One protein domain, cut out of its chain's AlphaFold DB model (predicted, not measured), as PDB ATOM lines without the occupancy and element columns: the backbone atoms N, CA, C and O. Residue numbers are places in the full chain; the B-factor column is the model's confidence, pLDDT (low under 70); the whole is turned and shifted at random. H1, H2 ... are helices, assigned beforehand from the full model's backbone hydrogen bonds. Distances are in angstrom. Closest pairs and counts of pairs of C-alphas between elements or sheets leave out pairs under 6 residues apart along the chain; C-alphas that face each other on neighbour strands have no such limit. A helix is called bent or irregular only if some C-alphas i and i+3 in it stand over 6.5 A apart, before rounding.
ATOM      1  N   TRP A   4     263.234 263.328 243.974       81.56
ATOM      2  CA  TRP A   4     264.624 262.856 243.926       81.56
ATOM      3  C   TRP A   4     265.467 263.272 245.131       81.56
ATOM      4  O   TRP A   4     266.322 262.514 245.582       81.56
ATOM      5  N   GLU A   5     265.188 264.442 245.695       83.56
ATOM      6  CA  GLU A   5     265.833 264.923 246.916       83.56
ATOM      7  C   GLU A   5     265.472 264.028 248.113       83.56
ATOM      8  O   GLU A   5     266.331 263.670 248.918       83.56
ATOM      9  N   SER A   6     264.215 263.577 248.176       80.75
ATOM     10  CA  SER A   6     263.725 262.659 249.212       80.75
ATOM     11  C   SER A   6     264.316 261.253 249.064       80.75
ATOM     12  O   SER A   6     264.730 260.651 250.059       80.75
ATOM     13  N   VAL A   7     264.423 260.749 247.825       78.75
ATOM     14  CA  VAL A   7     265.106 259.477 247.514       78.75
ATOM     15  C   VAL A   7     266.567 259.538 247.957       78.75
ATOM     16  O   VAL A   7     267.027 258.645 248.668       78.75
ATOM     17  N   HIS A   8     267.279 260.611 247.602       82.69
ATOM     18  CA  HIS A   8     268.676 260.799 247.981       82.69
ATOM     19  C   HIS A   8     268.859 260.861 249.503       82.69
ATOM     20  O   HIS A   8     269.678 260.123 250.045       82.69
ATOM     21  N   LEU A   9     268.066 261.671 250.213       84.81
ATOM     22  CA  LEU A   9     268.149 261.798 251.674       84.81
ATOM     23  C   LEU A   9     267.902 260.468 252.396       84.81
ATOM     24  O   LEU A   9     268.591 260.159 253.375       84.81
ATOM     25  N   ARG A  10     266.935 259.676 251.921       82.62
ATOM     26  CA  ARG A  10     266.637 258.355 252.480       82.62
ATOM     27  C   ARG A  10     267.760 257.365 252.200       82.62
ATOM     28  O   ARG A  10     268.275 256.770 253.142       82.62
ATOM     29  N   ALA A  11     268.174 257.243 250.940       79.88
ATOM     30  CA  ALA A  11     269.265 256.363 250.534       79.88
ATOM     31  C   ALA A  11     270.554 256.690 251.295       79.88
ATOM     32  O   ALA A  11     271.207 255.795 251.830       79.88
ATOM     33  N   TRP A  12     270.875 257.978 251.427       80.69
ATOM     34  CA  TRP A  12     272.017 258.460 252.191       80.69
ATOM     35  C   TRP A  12     271.928 258.047 253.661       80.69
ATOM     36  O   TRP A  12     272.842 257.412 254.176       80.69
ATOM     37  N   ARG A  13     270.802 258.329 254.331       81.94
ATOM     38  CA  ARG A  13     270.598 257.980 255.747       81.94
ATOM     39  C   ARG A  13     270.653 256.471 255.998       81.94
ATOM     40  O   ARG A  13     271.162 256.035 257.029       81.94
ATOM     41  N   GLU A  14     270.099 255.669 255.095       80.62
ATOM     42  CA  GLU A  14     270.140 254.209 255.206       80.62
ATOM     43  C   GLU A  14     271.541 253.654 254.951       80.62
ATOM     44  O   GLU A  14     271.959 252.722 255.637       80.62
ATOM     45  N   THR A  15     272.289 254.252 254.024       75.75
ATOM     46  CA  THR A  15     273.688 253.900 253.752       75.75
ATOM     47  C   THR A  15     274.569 254.212 254.955       75.75
ATOM     48  O   THR A  15     275.301 253.341 255.415       75.75
ATOM     49  N   THR A  16     274.467 255.415 255.529       75.12
ATOM     50  CA  THR A  16     275.277 255.792 256.699       75.12
ATOM     51  C   THR A  16     274.981 254.908 257.910       75.12
ATOM     52  O   THR A  16     275.907 254.493 258.604       75.12
ATOM     53  N   ARG A  17     273.709 254.534 258.119       77.06
ATOM     54  CA  ARG A  17     273.318 253.553 259.145       77.06
ATOM     55  C   ARG A  17     273.862 252.153 258.866       77.06
ATOM     56  O   ARG A  17     274.356 251.522 259.791       77.06
ATOM     57  N   ALA A  18     273.776 251.666 257.628       70.81
ATOM     58  CA  ALA A  18     274.236 250.324 257.265       70.81
ATOM     59  C   ALA A  18     275.753 250.156 257.434       70.81
ATOM     60  O   ALA A  18     276.214 249.080 257.796       70.81
ATOM     61  N   VAL A  19     276.517 251.230 257.222       68.38
ATOM     62  CA  VAL A  19     277.972 251.250 257.442       68.38
ATOM     63  C   VAL A  19     278.318 251.504 258.924       68.38
ATOM     64  O   VAL A  19     279.483 251.491 259.304       68.38
ATOM     65  N   GLY A  20     277.323 251.704 259.800       65.62
ATOM     66  CA  GLY A  20     277.532 251.921 261.238       65.62
ATOM     67  C   GLY A  20     278.241 253.238 261.571       65.62
ATOM     68  O   GLY A  20     278.736 253.412 262.684       65.62
ATOM     69  N   LEU A  21     278.311 254.168 260.616       60.97
ATOM     70  CA  LEU A  21     279.002 255.440 260.779       60.97
ATOM     71  C   LEU A  21     277.994 256.504 261.214       60.97
ATOM     72  O   LEU A  21     277.160 256.970 260.433       60.97
ATOM     73  N   GLU A  22     278.088 256.913 262.480       65.19
ATOM     74  CA  GLU A  22     277.501 258.170 262.948       65.19
ATOM     75  C   GLU A  22     277.960 259.318 262.029       65.19
ATOM     76  O   GLU A  22     279.065 259.287 261.484       65.19
ATOM     77  N   ARG A  23     277.111 260.336 261.830       61.78
ATOM     78  CA  ARG A  23     277.326 261.404 260.831       61.78
ATOM     79  C   ARG A  23     278.692 262.095 260.976       61.78
ATOM     80  O   ARG A  23     279.285 262.479 259.975       61.78
ATOM     81  N   GLU A  24     279.192 262.189 262.206       62.50
ATOM     82  CA  GLU A  24     280.506 262.742 262.558       62.50
ATOM     83  C   GLU A  24     281.664 261.783 262.225       62.50
ATOM     84  O   GLU A  24     282.716 262.206 261.749       62.50
ATOM     85  N   ARG A  25     281.458 260.470 262.380       63.38
ATOM     86  CA  ARG A  25     282.466 259.433 262.103       63.38
ATOM     87  C   ARG A  25     282.637 259.149 260.615       63.38
ATOM     88  O   ARG A  25     283.704 258.703 260.210       63.38
ATOM     89  N   LEU A  26     281.625 259.434 259.792       68.12
ATOM     90  CA  LEU A  26     281.725 259.317 258.334       68.12
ATOM     91  C   LEU A  26     282.793 260.259 257.764       68.12
ATOM     92  O   LEU A  26     283.587 259.843 256.926       68.12
ATOM     93  N   GLY A  27     282.835 261.507 258.242       67.25
ATOM     94  CA  GLY A  27     283.855 262.474 257.830       67.25
ATOM     95  C   GLY A  27     285.261 261.999 258.189       67.25
ATOM     96  O   GLY A  27     286.163 262.056 257.359       67.25
ATOM     97  N   VAL A  28     285.423 261.436 259.391       71.44
ATOM     98  CA  VAL A  28     286.690 260.848 259.855       71.44
ATOM     99  C   VAL A  28     287.076 259.625 259.020       71.44
ATOM    100  O   VAL A  28     288.224 259.508 258.606       71.44
ATOM    101  N   PHE A  29     286.128 258.740 258.716       72.69
ATOM    102  CA  PHE A  29     286.367 257.564 257.880       72.69
ATOM    103  C   PHE A  29     286.808 257.948 256.460       72.69
ATOM    104  O   PHE A  29     287.796 257.411 255.963       72.69
ATOM    105  N   LEU A  30     286.136 258.921 255.835       74.69
ATOM    106  CA  LEU A  30     286.515 259.444 254.519       74.69
ATOM    107  C   LEU A  30     287.883 260.141 254.551       74.69
ATOM    108  O   LEU A  30     288.683 259.955 253.637       74.69
ATOM    109  N   ALA A  31     288.186 260.894 255.611       76.88
ATOM    110  CA  ALA A  31     289.492 261.523 255.787       76.88
ATOM    111  C   ALA A  31     290.611 260.478 255.939       76.88
ATOM    112  O   ALA A  31     291.642 260.590 255.281       76.88
ATOM    113  N   ILE A  32     290.393 259.427 256.737       77.25
ATOM    114  CA  ILE A  32     291.338 258.309 256.886       77.25
ATOM    115  C   ILE A  32     291.534 257.597 255.546       77.25
ATOM    116  O   ILE A  32     292.668 257.318 255.170       77.25
ATOM    117  N   GLN A  33     290.459 257.348 254.795       79.00
ATOM    118  CA  GLN A  33     290.548 256.779 253.452       79.00
ATOM    119  C   GLN A  33     291.400 257.643 252.520       79.00
ATOM    120  O   GLN A  33     292.268 257.118 251.828       79.00
ATOM    121  N   LEU A  34     291.213 258.962 252.538       78.75
ATOM    122  CA  LEU A  34     291.976 259.887 251.702       78.75
ATOM    123  C   LEU A  34     293.465 259.922 252.095       78.75
ATOM    124  O   LEU A  34     294.329 259.904 251.221       78.75
ATOM    125  N   VAL A  35     293.770 259.876 253.397       80.25
ATOM    126  CA  VAL A  35     295.146 259.760 253.914       80.25
ATOM    127  C   VAL A  35     295.786 258.434 253.496       80.25
ATOM    128  O   VAL A  35     296.923 258.428 253.032       80.25
ATOM    129  N   VAL A  36     295.065 257.314 253.606       77.19
ATOM    130  CA  VAL A  36     295.554 255.989 253.192       77.19
ATOM    131  C   VAL A  36     295.775 255.933 251.679       77.19
ATOM    132  O   VAL A  36     296.818 255.454 251.241       77.19
ATOM    133  N   ALA A  37     294.852 256.467 250.876       76.19
ATOM    134  CA  ALA A  37     295.014 256.564 249.426       76.19
ATOM    135  C   ALA A  37     296.245 257.401 249.050       76.19
ATOM    136  O   ALA A  37     297.046 256.976 248.219       76.19
ATOM    137  N   GLY A  38     296.436 258.550 249.709       77.31
ATOM    138  CA  GLY A  38     297.616 259.394 249.528       77.31
ATOM    139  C   GLY A  38     298.914 258.679 249.911       77.31
ATOM    140  O   GLY A  38     299.885 258.737 249.163       77.31
ATOM    141  N   ALA A  39     298.923 257.943 251.024       76.19
ATOM    142  CA  ALA A  39     300.081 257.163 251.458       76.19
ATOM    143  C   ALA A  39     300.431 256.036 250.470       76.19
ATOM    144  O   ALA A  39     301.604 255.841 250.165       76.19
ATOM    145  N   ILE A  40     299.431 255.331 249.928       73.50
ATOM    146  CA  ILE A  40     299.618 254.309 248.886       73.50
ATOM    147  C   ILE A  40     300.184 254.946 247.613       73.50
ATOM    148  O   ILE A  40     301.146 254.425 247.054       73.50
ATOM    149  N   TYR A  41     299.627 256.077 247.173       74.62
ATOM    150  CA  TYR A  41     300.102 256.781 245.981       74.62
ATOM    151  C   TYR A  41     301.551 257.258 246.140       74.62
ATOM    152  O   TYR A  41     302.369 257.034 245.253       74.62
ATOM    153  N   LEU A  42     301.902 257.839 247.291       78.88
ATOM    154  CA  LEU A  42     303.272 258.279 247.577       78.88
ATOM    155  C   LEU A  42     304.256 257.107 247.716       78.88
ATOM    156  O   LEU A  42     305.408 257.235 247.309       78.88
ATOM    157  N   ALA A  43     303.824 255.971 248.274       72.88
ATOM    158  CA  ALA A  43     304.680 254.803 248.476       72.88
ATOM    159  C   ALA A  43     304.918 253.987 247.194       72.88
ATOM    160  O   ALA A  43     305.995 253.413 247.038       72.88
ATOM    161  N   LEU A  44     303.934 253.903 246.290       72.12
ATOM    162  CA  LEU A  44     304.064 253.151 245.035       72.12
ATOM    163  C   LEU A  44     304.465 254.024 243.837       72.12
ATOM    164  O   LEU A  44     305.092 253.513 242.908       72.12
ATOM    165  N   GLY A  45     304.121 255.315 243.836       71.62
ATOM    166  CA  GLY A  45     304.264 256.193 242.674       71.62
ATOM    167  C   GLY A  45     303.479 255.705 241.446       71.62
ATOM    168  O   GLY A  45     302.774 254.695 241.482       71.62
ATOM    169  N   GLU A  46     303.619 256.404 240.317       64.94
ATOM    170  CA  GLU A  46     302.931 256.038 239.065       64.94
ATOM    171  C   GLU A  46     303.454 254.714 238.477       64.94
ATOM    172  O   GLU A  46     302.674 253.859 238.064       64.94
ATOM    173  N   ALA A  47     304.768 254.476 238.545       60.12
ATOM    174  CA  ALA A  47     305.404 253.275 237.992       60.12
ATOM    175  C   ALA A  47     305.172 251.991 238.821       60.12
ATOM    176  O   ALA A  47     305.318 250.879 238.305       60.12
ATOM    177  N   GLY A  48     304.840 252.113 240.112       60.12
ATOM    178  CA  GLY A  48     304.555 250.970 240.987       60.12
ATOM    179  C   GLY A  48     303.120 250.460 240.870       60.12
ATOM    180  O   GLY A  48     302.883 249.271 241.086       60.12
ATOM    181  N   LEU A  49     302.176 251.324 240.482       62.94
ATOM    182  CA  LEU A  49     300.775 250.959 240.255       62.94
ATOM    183  C   LEU A  49     300.604 250.063 239.021       62.94
ATOM    184  O   LEU A  49     299.841 249.103 239.081       62.94
ATOM    185  N   GLU A  50     301.369 250.300 237.952       63.03
ATOM    186  CA  GLU A  50     301.342 249.461 236.740       63.03
ATOM    187  C   GLU A  50     301.879 248.041 236.972       63.03
ATOM    188  O   GLU A  50     301.464 247.091 236.312       63.03
ATOM    189  N   LYS A  51     302.797 247.878 237.933       63.00
ATOM    190  CA  LYS A  51     303.410 246.583 238.281       63.00
ATOM    191  C   LYS A  51     302.722 245.879 239.450       63.00
ATOM    192  O   LYS A  51     303.092 244.753 239.795       63.00
ATOM    193  N   ALA A  52     301.749 246.523 240.089       64.25
ATOM    194  CA  ALA A  52     301.027 245.939 241.205       64.25
ATOM    195  C   ALA A  52     300.077 244.838 240.713       64.25
ATOM    196  O   ALA A  52     299.283 245.031 239.797       64.25
ATOM    197  N   ALA A  53     300.123 243.671 241.359       70.00
ATOM    198  CA  ALA A  53     299.172 242.600 241.081       70.00
ATOM    199  C   ALA A  53     297.731 243.090 241.314       70.00
ATOM    200  O   ALA A  53     297.439 243.690 242.352       70.00
ATOM    201  N   VAL A  54     296.823 242.772 240.385       70.19
ATOM    202  CA  VAL A  54     295.399 243.166 240.415       70.19
ATOM    203  C   VAL A  54     294.732 242.839 241.757       70.19
ATOM    204  O   VAL A  54     293.909 243.606 242.244       70.19
ATOM    205  N   SER A  55     295.136 241.750 242.418       64.62
ATOM    206  CA  SER A  55     294.645 241.362 243.746       64.62
ATOM    207  C   SER A  55     295.034 242.335 244.869       64.62
ATOM    208  O   SER A  55     294.239 242.553 245.781       64.62
ATOM    209  N   ARG A  56     296.217 242.962 244.806       68.38
ATOM    210  CA  ARG A  56     296.657 243.983 245.777       68.38
ATOM    211  C   ARG A  56     295.943 245.311 245.550       68.38
ATOM    212  O   ARG A  56     295.528 245.943 246.513       68.38
ATOM    213  N   LEU A  57     295.750 245.684 244.285       69.44
ATOM    214  CA  LEU A  57     294.943 246.843 243.897       69.44
ATOM    215  C   LEU A  57     293.481 246.675 244.331       69.44
ATOM    216  O   LEU A  57     292.912 247.583 244.929       69.44
ATOM    217  N   ALA A  58     292.898 245.493 244.125       68.25
ATOM    218  CA  ALA A  58     291.543 245.176 244.566       68.25
ATOM    219  C   ALA A  58     291.402 245.201 246.097       68.25
ATOM    220  O   ALA A  58     290.441 245.771 246.607       68.25
ATOM    221  N   ALA A  59     292.368 244.649 246.841       70.75
ATOM    222  CA  ALA A  59     292.364 244.694 248.305       70.75
ATOM    223  C   ALA A  59     292.506 246.127 248.848       70.75
ATOM    224  O   ALA A  59     291.830 246.488 249.809       70.75
ATOM    225  N   ALA A  60     293.338 246.956 248.207       69.94
ATOM    226  CA  ALA A  60     293.484 248.367 248.552       69.94
ATOM    227  C   ALA A  60     292.225 249.185 248.216       69.94
ATOM    228  O   ALA A  60     291.865 250.076 248.978       69.94
ATOM    229  N   ALA A  61     291.532 248.867 247.116       69.06
ATOM    230  CA  ALA A  61     290.322 249.561 246.670       69.06
ATOM    231  C   ALA A  61     289.037 249.104 247.387       69.06
ATOM    232  O   ALA A  61     288.078 249.871 247.471       69.06
ATOM    233  N   ALA A  62     289.000 247.882 247.925       69.62
ATOM    234  CA  ALA A  62     287.836 247.305 248.603       69.62
ATOM    235  C   ALA A  62     287.182 248.229 249.656       69.62
ATOM    236  O   ALA A  62     285.963 248.420 249.585       69.62
ATOM    237  N   PRO A  63     287.922 248.869 250.587       69.62
ATOM    238  CA  PRO A  63     287.311 249.794 251.543       69.62
ATOM    239  C   PRO A  63     286.722 251.053 250.882       69.62
ATOM    240  O   PRO A  63     285.716 251.572 251.366       69.62
ATOM    241  N   PHE A  64     287.282 251.518 249.760       75.00
ATOM    242  CA  PHE A  64     286.793 252.690 249.019       75.00
ATOM    243  C   PHE A  64     285.533 252.386 248.200       75.00
ATOM    244  O   PHE A  64     284.699 253.265 247.998       75.00
ATOM    245  N   LEU A  65     285.373 251.140 247.749       74.50
ATOM    246  CA  LEU A  65     284.221 250.703 246.959       74.50
ATOM    247  C   LEU A  65     283.032 250.259 247.815       74.50
ATOM    248  O   LEU A  65     281.894 250.317 247.349       74.50
ATOM    249  N   ALA A  66     283.263 249.871 249.071       72.50
ATOM    250  CA  ALA A  66     282.200 249.425 249.969       72.50
ATOM    251  C   ALA A  66     281.080 250.473 250.121       72.50
ATOM    252  O   ALA A  66     279.901 250.137 250.019       72.50
ATOM    253  N   PHE A  67     281.426 251.751 250.303       77.00
ATOM    254  CA  PHE A  67     280.431 252.809 250.499       77.00
ATOM    255  C   PHE A  67     279.615 253.125 249.224       77.00
ATOM    256  O   PHE A  67     278.386 253.083 249.305       77.00
ATOM    257  N   PRO A  68     280.222 253.368 248.042       78.00
ATOM    258  CA  PRO A  68     279.479 253.563 246.794       78.00
ATOM    259  C   PRO A  68     278.569 252.390 246.424       78.00
ATOM    260  O   PRO A  68     277.445 252.610 245.978       78.00
ATOM    261  N   ILE A  69     279.024 251.148 246.632       78.50
ATOM    262  CA  ILE A  69     278.240 249.946 246.314       78.50
ATOM    263  C   ILE A  69     277.010 249.854 247.221       78.50
ATOM    264  O   ILE A  69     275.891 249.676 246.735       78.50
ATOM    265  N   VAL A  70     277.194 250.024 248.534       77.25
ATOM    266  CA  VAL A  70     276.076 250.017 249.489       77.25
ATOM    267  C   VAL A  70     275.123 251.178 249.206       77.25
ATOM    268  O   VAL A  70     273.909 250.980 249.224       77.25
ATOM    269  N   TYR A  71     275.647 252.358 248.867       78.44
ATOM    270  CA  TYR A  71     274.833 253.506 248.481       78.44
ATOM    271  C   TYR A  71     273.984 253.228 247.240       78.44
ATOM    272  O   TYR A  71     272.776 253.450 247.273       78.44
ATOM    273  N   ALA A  72     274.580 252.710 246.164       78.50
ATOM    274  CA  ALA A  72     273.864 252.398 244.930       78.50
ATOM    275  C   ALA A  72     272.732 251.389 245.178       78.50
ATOM    276  O   ALA A  72     271.611 251.574 244.699       78.50
ATOM    277  N   TRP A  73     272.993 250.368 245.998       81.69
ATOM    278  CA  TRP A  73     271.974 249.401 246.390       81.69
ATOM    279  C   TRP A  73     270.839 250.045 247.201       81.69
ATOM    280  O   TRP A  73     269.664 249.855 246.880       81.69
ATOM    281  N   LYS A  74     271.161 250.853 248.219       79.69
ATOM    282  CA  LYS A  74     270.152 251.552 249.032       79.69
ATOM    283  C   LYS A  74     269.360 252.578 248.231       79.69
ATOM    284  O   LYS A  74     268.158 252.711 248.441       79.69
ATOM    285  N   PHE A  75     269.993 253.250 247.278       79.62
ATOM    286  CA  PHE A  75     269.325 254.161 246.359       79.62
ATOM    287  C   PHE A  75     268.304 253.428 245.485       79.62
ATOM    288  O   PHE A  75     267.149 253.843 245.423       79.62
ATOM    289  N   ALA A  76     268.688 252.294 244.890       81.00
ATOM    290  CA  ALA A  76     267.773 251.464 244.109       81.00
ATOM    291  C   ALA A  76     266.596 250.935 244.949       81.00
ATOM    292  O   ALA A  76     265.470 250.892 244.462       81.00
ATOM    293  N   ALA A  77     266.828 250.587 246.220       79.50
ATOM    294  CA  ALA A  77     265.784 250.123 247.136       79.50
ATOM    295  C   ALA A  77     264.856 251.248 247.644       79.50
ATOM    296  O   ALA A  77     263.677 251.005 247.905       79.50
ATOM    297  N   ALA A  78     265.354 252.482 247.761       76.88
ATOM    298  CA  ALA A  78     264.576 253.620 248.248       76.88
ATOM    299  C   ALA A  78     263.477 254.060 247.266       76.88
ATOM    300  O   ALA A  78     262.422 254.524 247.701       76.88
ATOM    301  N   VAL A  79     263.700 253.890 245.957       75.81
ATOM    302  CA  VAL A  79     262.737 254.250 244.902       75.81
ATOM    303  C   VAL A  79     261.396 253.511 245.056       75.81
ATOM    304  O   VAL A  79     260.377 254.185 245.224       75.81
ATOM    305  N   PRO A  80     261.336 252.161 245.055       78.75
ATOM    306  CA  PRO A  80     260.070 251.450 245.222       78.75
ATOM    307  C   PRO A  80     259.451 251.664 246.613       78.75
ATOM    308  O   PRO A  80     258.228 251.712 246.725       78.75
ATOM    309  N   ALA A  81     260.261 251.853 247.661       77.44
ATOM    310  CA  ALA A  81     259.761 252.105 249.015       77.44
ATOM    311  C   ALA A  81     259.015 253.448 249.129       77.44
ATOM    312  O   ALA A  81     257.910 253.498 249.665       77.44
ATOM    313  N   LEU A  82     259.579 254.527 248.575       75.69
ATOM    314  CA  LEU A  82     258.929 255.844 248.547       75.69
ATOM    315  C   LEU A  82     257.685 255.852 247.653       75.69
ATOM    316  O   LEU A  82     256.697 256.511 247.982       75.69
ATOM    317  N   ALA A  83     257.697 255.099 246.551       76.31
ATOM    318  CA  ALA A  83     256.520 254.938 245.706       76.31
ATOM    319  C   ALA A  83     255.378 254.225 246.453       76.31
ATOM    320  O   ALA A  83     254.233 254.673 246.392       76.31
ATOM    321  N   ALA A  84     255.690 253.167 247.210       80.50
ATOM    322  CA  ALA A  84     254.715 252.438 248.021       80.50
ATOM    323  C   ALA A  84     254.135 253.298 249.158       80.50
ATOM    324  O   ALA A  84     252.923 253.310 249.356       80.50
ATOM    325  N   GLU A  85     254.970 254.068 249.863       80.56
ATOM    326  CA  GLU A  85     254.514 255.015 250.892       80.56
ATOM    327  C   GLU A  85     253.606 256.100 250.306       80.56
ATOM    328  O   GLU A  85     252.540 256.384 250.851       80.56
ATOM    329  N   SER A  86     253.978 256.663 249.154       75.31
ATOM    330  CA  SER A  86     253.154 257.662 248.463       75.31
ATOM    331  C   SER A  86     251.801 257.076 248.052       75.31
ATOM    332  O   SER A  86     250.761 257.703 248.251       75.31
ATOM    333  N   ALA A  87     251.795 255.849 247.522       78.81
ATOM    334  CA  ALA A  87     250.569 255.146 247.161       78.81
ATOM    335  C   ALA A  87     249.685 254.861 248.384       78.81
ATOM    336  O   ALA A  87     248.471 255.042 248.307       78.81
ATOM    337  N   ALA A  88     250.279 254.477 249.517       80.94
ATOM    338  CA  ALA A  88     249.564 254.249 250.768       80.94
ATOM    339  C   ALA A  88     248.924 255.539 251.303       80.94
ATOM    340  O   ALA A  88     247.746 255.529 251.649       80.94
ATOM    341  N   VAL A  89     249.649 256.663 251.285       79.62
ATOM    342  CA  VAL A  89     249.108 257.977 251.676       79.62
ATOM    343  C   VAL A  89     247.973 258.397 250.744       79.62
ATOM    344  O   VAL A  89     246.934 258.857 251.209       79.62
ATOM    345  N   ILE A  90     248.117 258.208 249.429       77.62
ATOM    346  CA  ILE A  90     247.042 258.502 248.470       77.62
ATOM    347  C   ILE A  90     245.817 257.621 248.737       77.62
ATOM    348  O   ILE A  90     244.695 258.121 248.715       77.62
ATOM    349  N   ALA A  91     246.011 256.325 248.988       78.62
ATOM    350  CA  ALA A  91     244.927 255.403 249.306       78.62
ATOM    351  C   ALA A  91     244.224 255.789 250.616       78.62
ATOM    352  O   ALA A  91     242.995 255.784 250.675       78.62
ATOM    353  N   GLU A  92     244.982 256.193 251.636       83.94
ATOM    354  CA  GLU A  92     244.438 256.685 252.897       83.94
ATOM    355  C   GLU A  92     243.645 257.981 252.700       83.94
ATOM    356  O   GLU A  92     242.509 258.083 253.161       83.94
ATOM    357  N   LEU A  93     244.205 258.960 251.985       76.81
ATOM    358  CA  LEU A  93     243.534 260.226 251.689       76.81
ATOM    359  C   LEU A  93     242.259 260.007 250.873       76.81
ATOM    360  O   LEU A  93     241.245 260.631 251.171       76.81
ATOM    361  N   ARG A  94     242.275 259.089 249.899       69.00
ATOM    362  CA  ARG A  94     241.070 258.672 249.165       69.00
ATOM    363  C   ARG A  94     240.047 258.037 250.095       69.00
ATOM    364  O   ARG A  94     238.907 258.471 250.106       69.00
ATOM    365  N   GLY A  95     240.461 257.102 250.948       75.31
ATOM    366  CA  GLY A  95     239.571 256.481 251.927       75.31
ATOM    367  C   GLY A  95     238.971 257.486 252.917       75.31
ATOM    368  O   GLY A  95     237.810 257.357 253.294       75.31
ATOM    369  N   ARG A  96     239.724 258.515 253.322       73.25
ATOM    370  CA  ARG A  96     239.207 259.625 254.140       73.25
ATOM    371  C   ARG A  96     238.238 260.504 253.356       73.25
ATOM    372  O   ARG A  96     237.215 260.886 253.912       73.25
ATOM    373  N   LEU A  97     238.535 260.806 252.094       67.44
ATOM    374  CA  LEU A  97     237.659 261.591 251.225       67.44
ATOM    375  C   LEU A  97     236.330 260.868 250.975       67.44
ATOM    376  O   LEU A  97     235.281 261.484 251.102       67.44
ATOM    377  N   ASP A  98     236.372 259.562 250.717       68.50
ATOM    378  CA  ASP A  98     235.186 258.733 250.482       68.50
ATOM    379  C   ASP A  98     234.336 258.557 251.755       68.50
ATOM    380  O   ASP A  98     233.119 258.398 251.678       68.50
ATOM    381  N   ARG A  99     234.962 258.594 252.942       67.56
ATOM    382  CA  ARG A  99     234.280 258.506 254.249       67.56
ATOM    383  C   ARG A  99     233.810 259.846 254.796       67.56
ATOM    384  O   ARG A  99     232.979 259.863 255.699       67.56
ATOM    385  N   THR A 100     234.359 260.953 254.309       41.88
ATOM    386  CA  THR A 100     233.898 262.280 254.703       41.88
ATOM    387  C   THR A 100     232.664 262.569 253.860       41.88
ATOM    388  O   THR A 100     232.815 262.742 252.650       41.88
TER     389      THR A 100
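What this domain is: This is residues 4 to 100 of the 244 residues of an uncharacterized protein of Enhydrobacter aerosaccus (UniProt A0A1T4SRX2). One long helix, H3, makes the long axis of a thin, loose, all-helix rod; the short helix H1 crosses it near its middle, and H2 runs out from beside H1 to a tight turn, after which H3 folds back with only a few close approaches to H2. The last part of H3 and the residue after it, residues 84 to 100, stick out as an arm that makes much of the length. The printed part has 97 residues with three named helices, in the order H1, H2, H3 along the chain, and no named strand. The whole is extended, with a radius of gyration of the C-alphas of 21.0 A, and the C-alphas span 73 by 27 by 18 A along their three main axes.

Where its parts are: H3 is the longest helix, residues 54 to 99, with 46 residues and 64.5 A from first to last C-alpha. It begins at C-alpha 54, at (295.399, 243.166, 240.415), and ends at C-alpha 99, at (234.280, 258.506, 254.249). H3 has a kink of 61 degrees near residue 63, and it is irregular there: C-alphas 60 and 63 are 7.0 A apart. H2 is residues 23 to 50, 28 residues, and measures 36.1 A from first to last C-alpha. H2 has a kink of 81 degrees near residue 44, and it is irregular there: C-alphas 43 and 46 are 9.7 A apart. H1 is residues 4 to 18, 15 residues, and measures 20.7 A from first to last C-alpha. H1 begins at C-alpha 4, at (264.624, 262.856, 243.926).

How they stand to each other: H3 touches H1 with residues 67 to 82 alone, and the two helices have 21 pairs of C-alphas within 8 A. The closest C-alphas of the two are those of Ala 11 and Phe 75, 4.7 A apart. Their lines stand at a steep tilt of 55 degrees, opposite ways, and their centres are 7.2 A apart. H2 and H3 are close but not clearly touching, with 2 pairs of C-alphas within 8 A; the closest are those of Gln 33 and Phe 64, 7.1 A apart. Their lines, which are rough ones in these two irregular helices, stand at a shallow tilt of 35.0 degrees, only just short of steep, and they run opposite ways. The centres of H2 and H3 are 28.2 A apart. H1 and H2 are also close but not clearly touching, with 2 pairs of C-alphas within 8 A; the closest are those of Thr 16 and Arg 23, 7.3 A apart. The lines of H1 and H2 are about perpendicular, at 82 degrees. In H1 every backbone O i to N i+4 pair is within hydrogen-bond range, while in H2 it is 18 of 24 pairs and in H3 36 of 42.

The domain as a whole: The two C-alphas farthest apart are those of Ala 47 and Thr 100, 74.0 A apart, while the first and last printed C-alphas, those of Trp 4 and Thr 100, are 32.6 A apart. Residues 84 to 100, of which 84 to 99 belong to H3, stand free. The body without them has 80 residues, spans 49 by 25 by 19 A and has a radius of gyration of 16.0 A. The printed part has no cut. The links from H1 to H2, of 4 residues, and from H2 to H3, of 3 residues, are both tight. The mean pLDDT of the printed part is 73.7, and 29 residues are under 70: residues 19 to 27, 46 to 52, 55 to 58 and 60 to 63, residue 94, and residues 97 to 100.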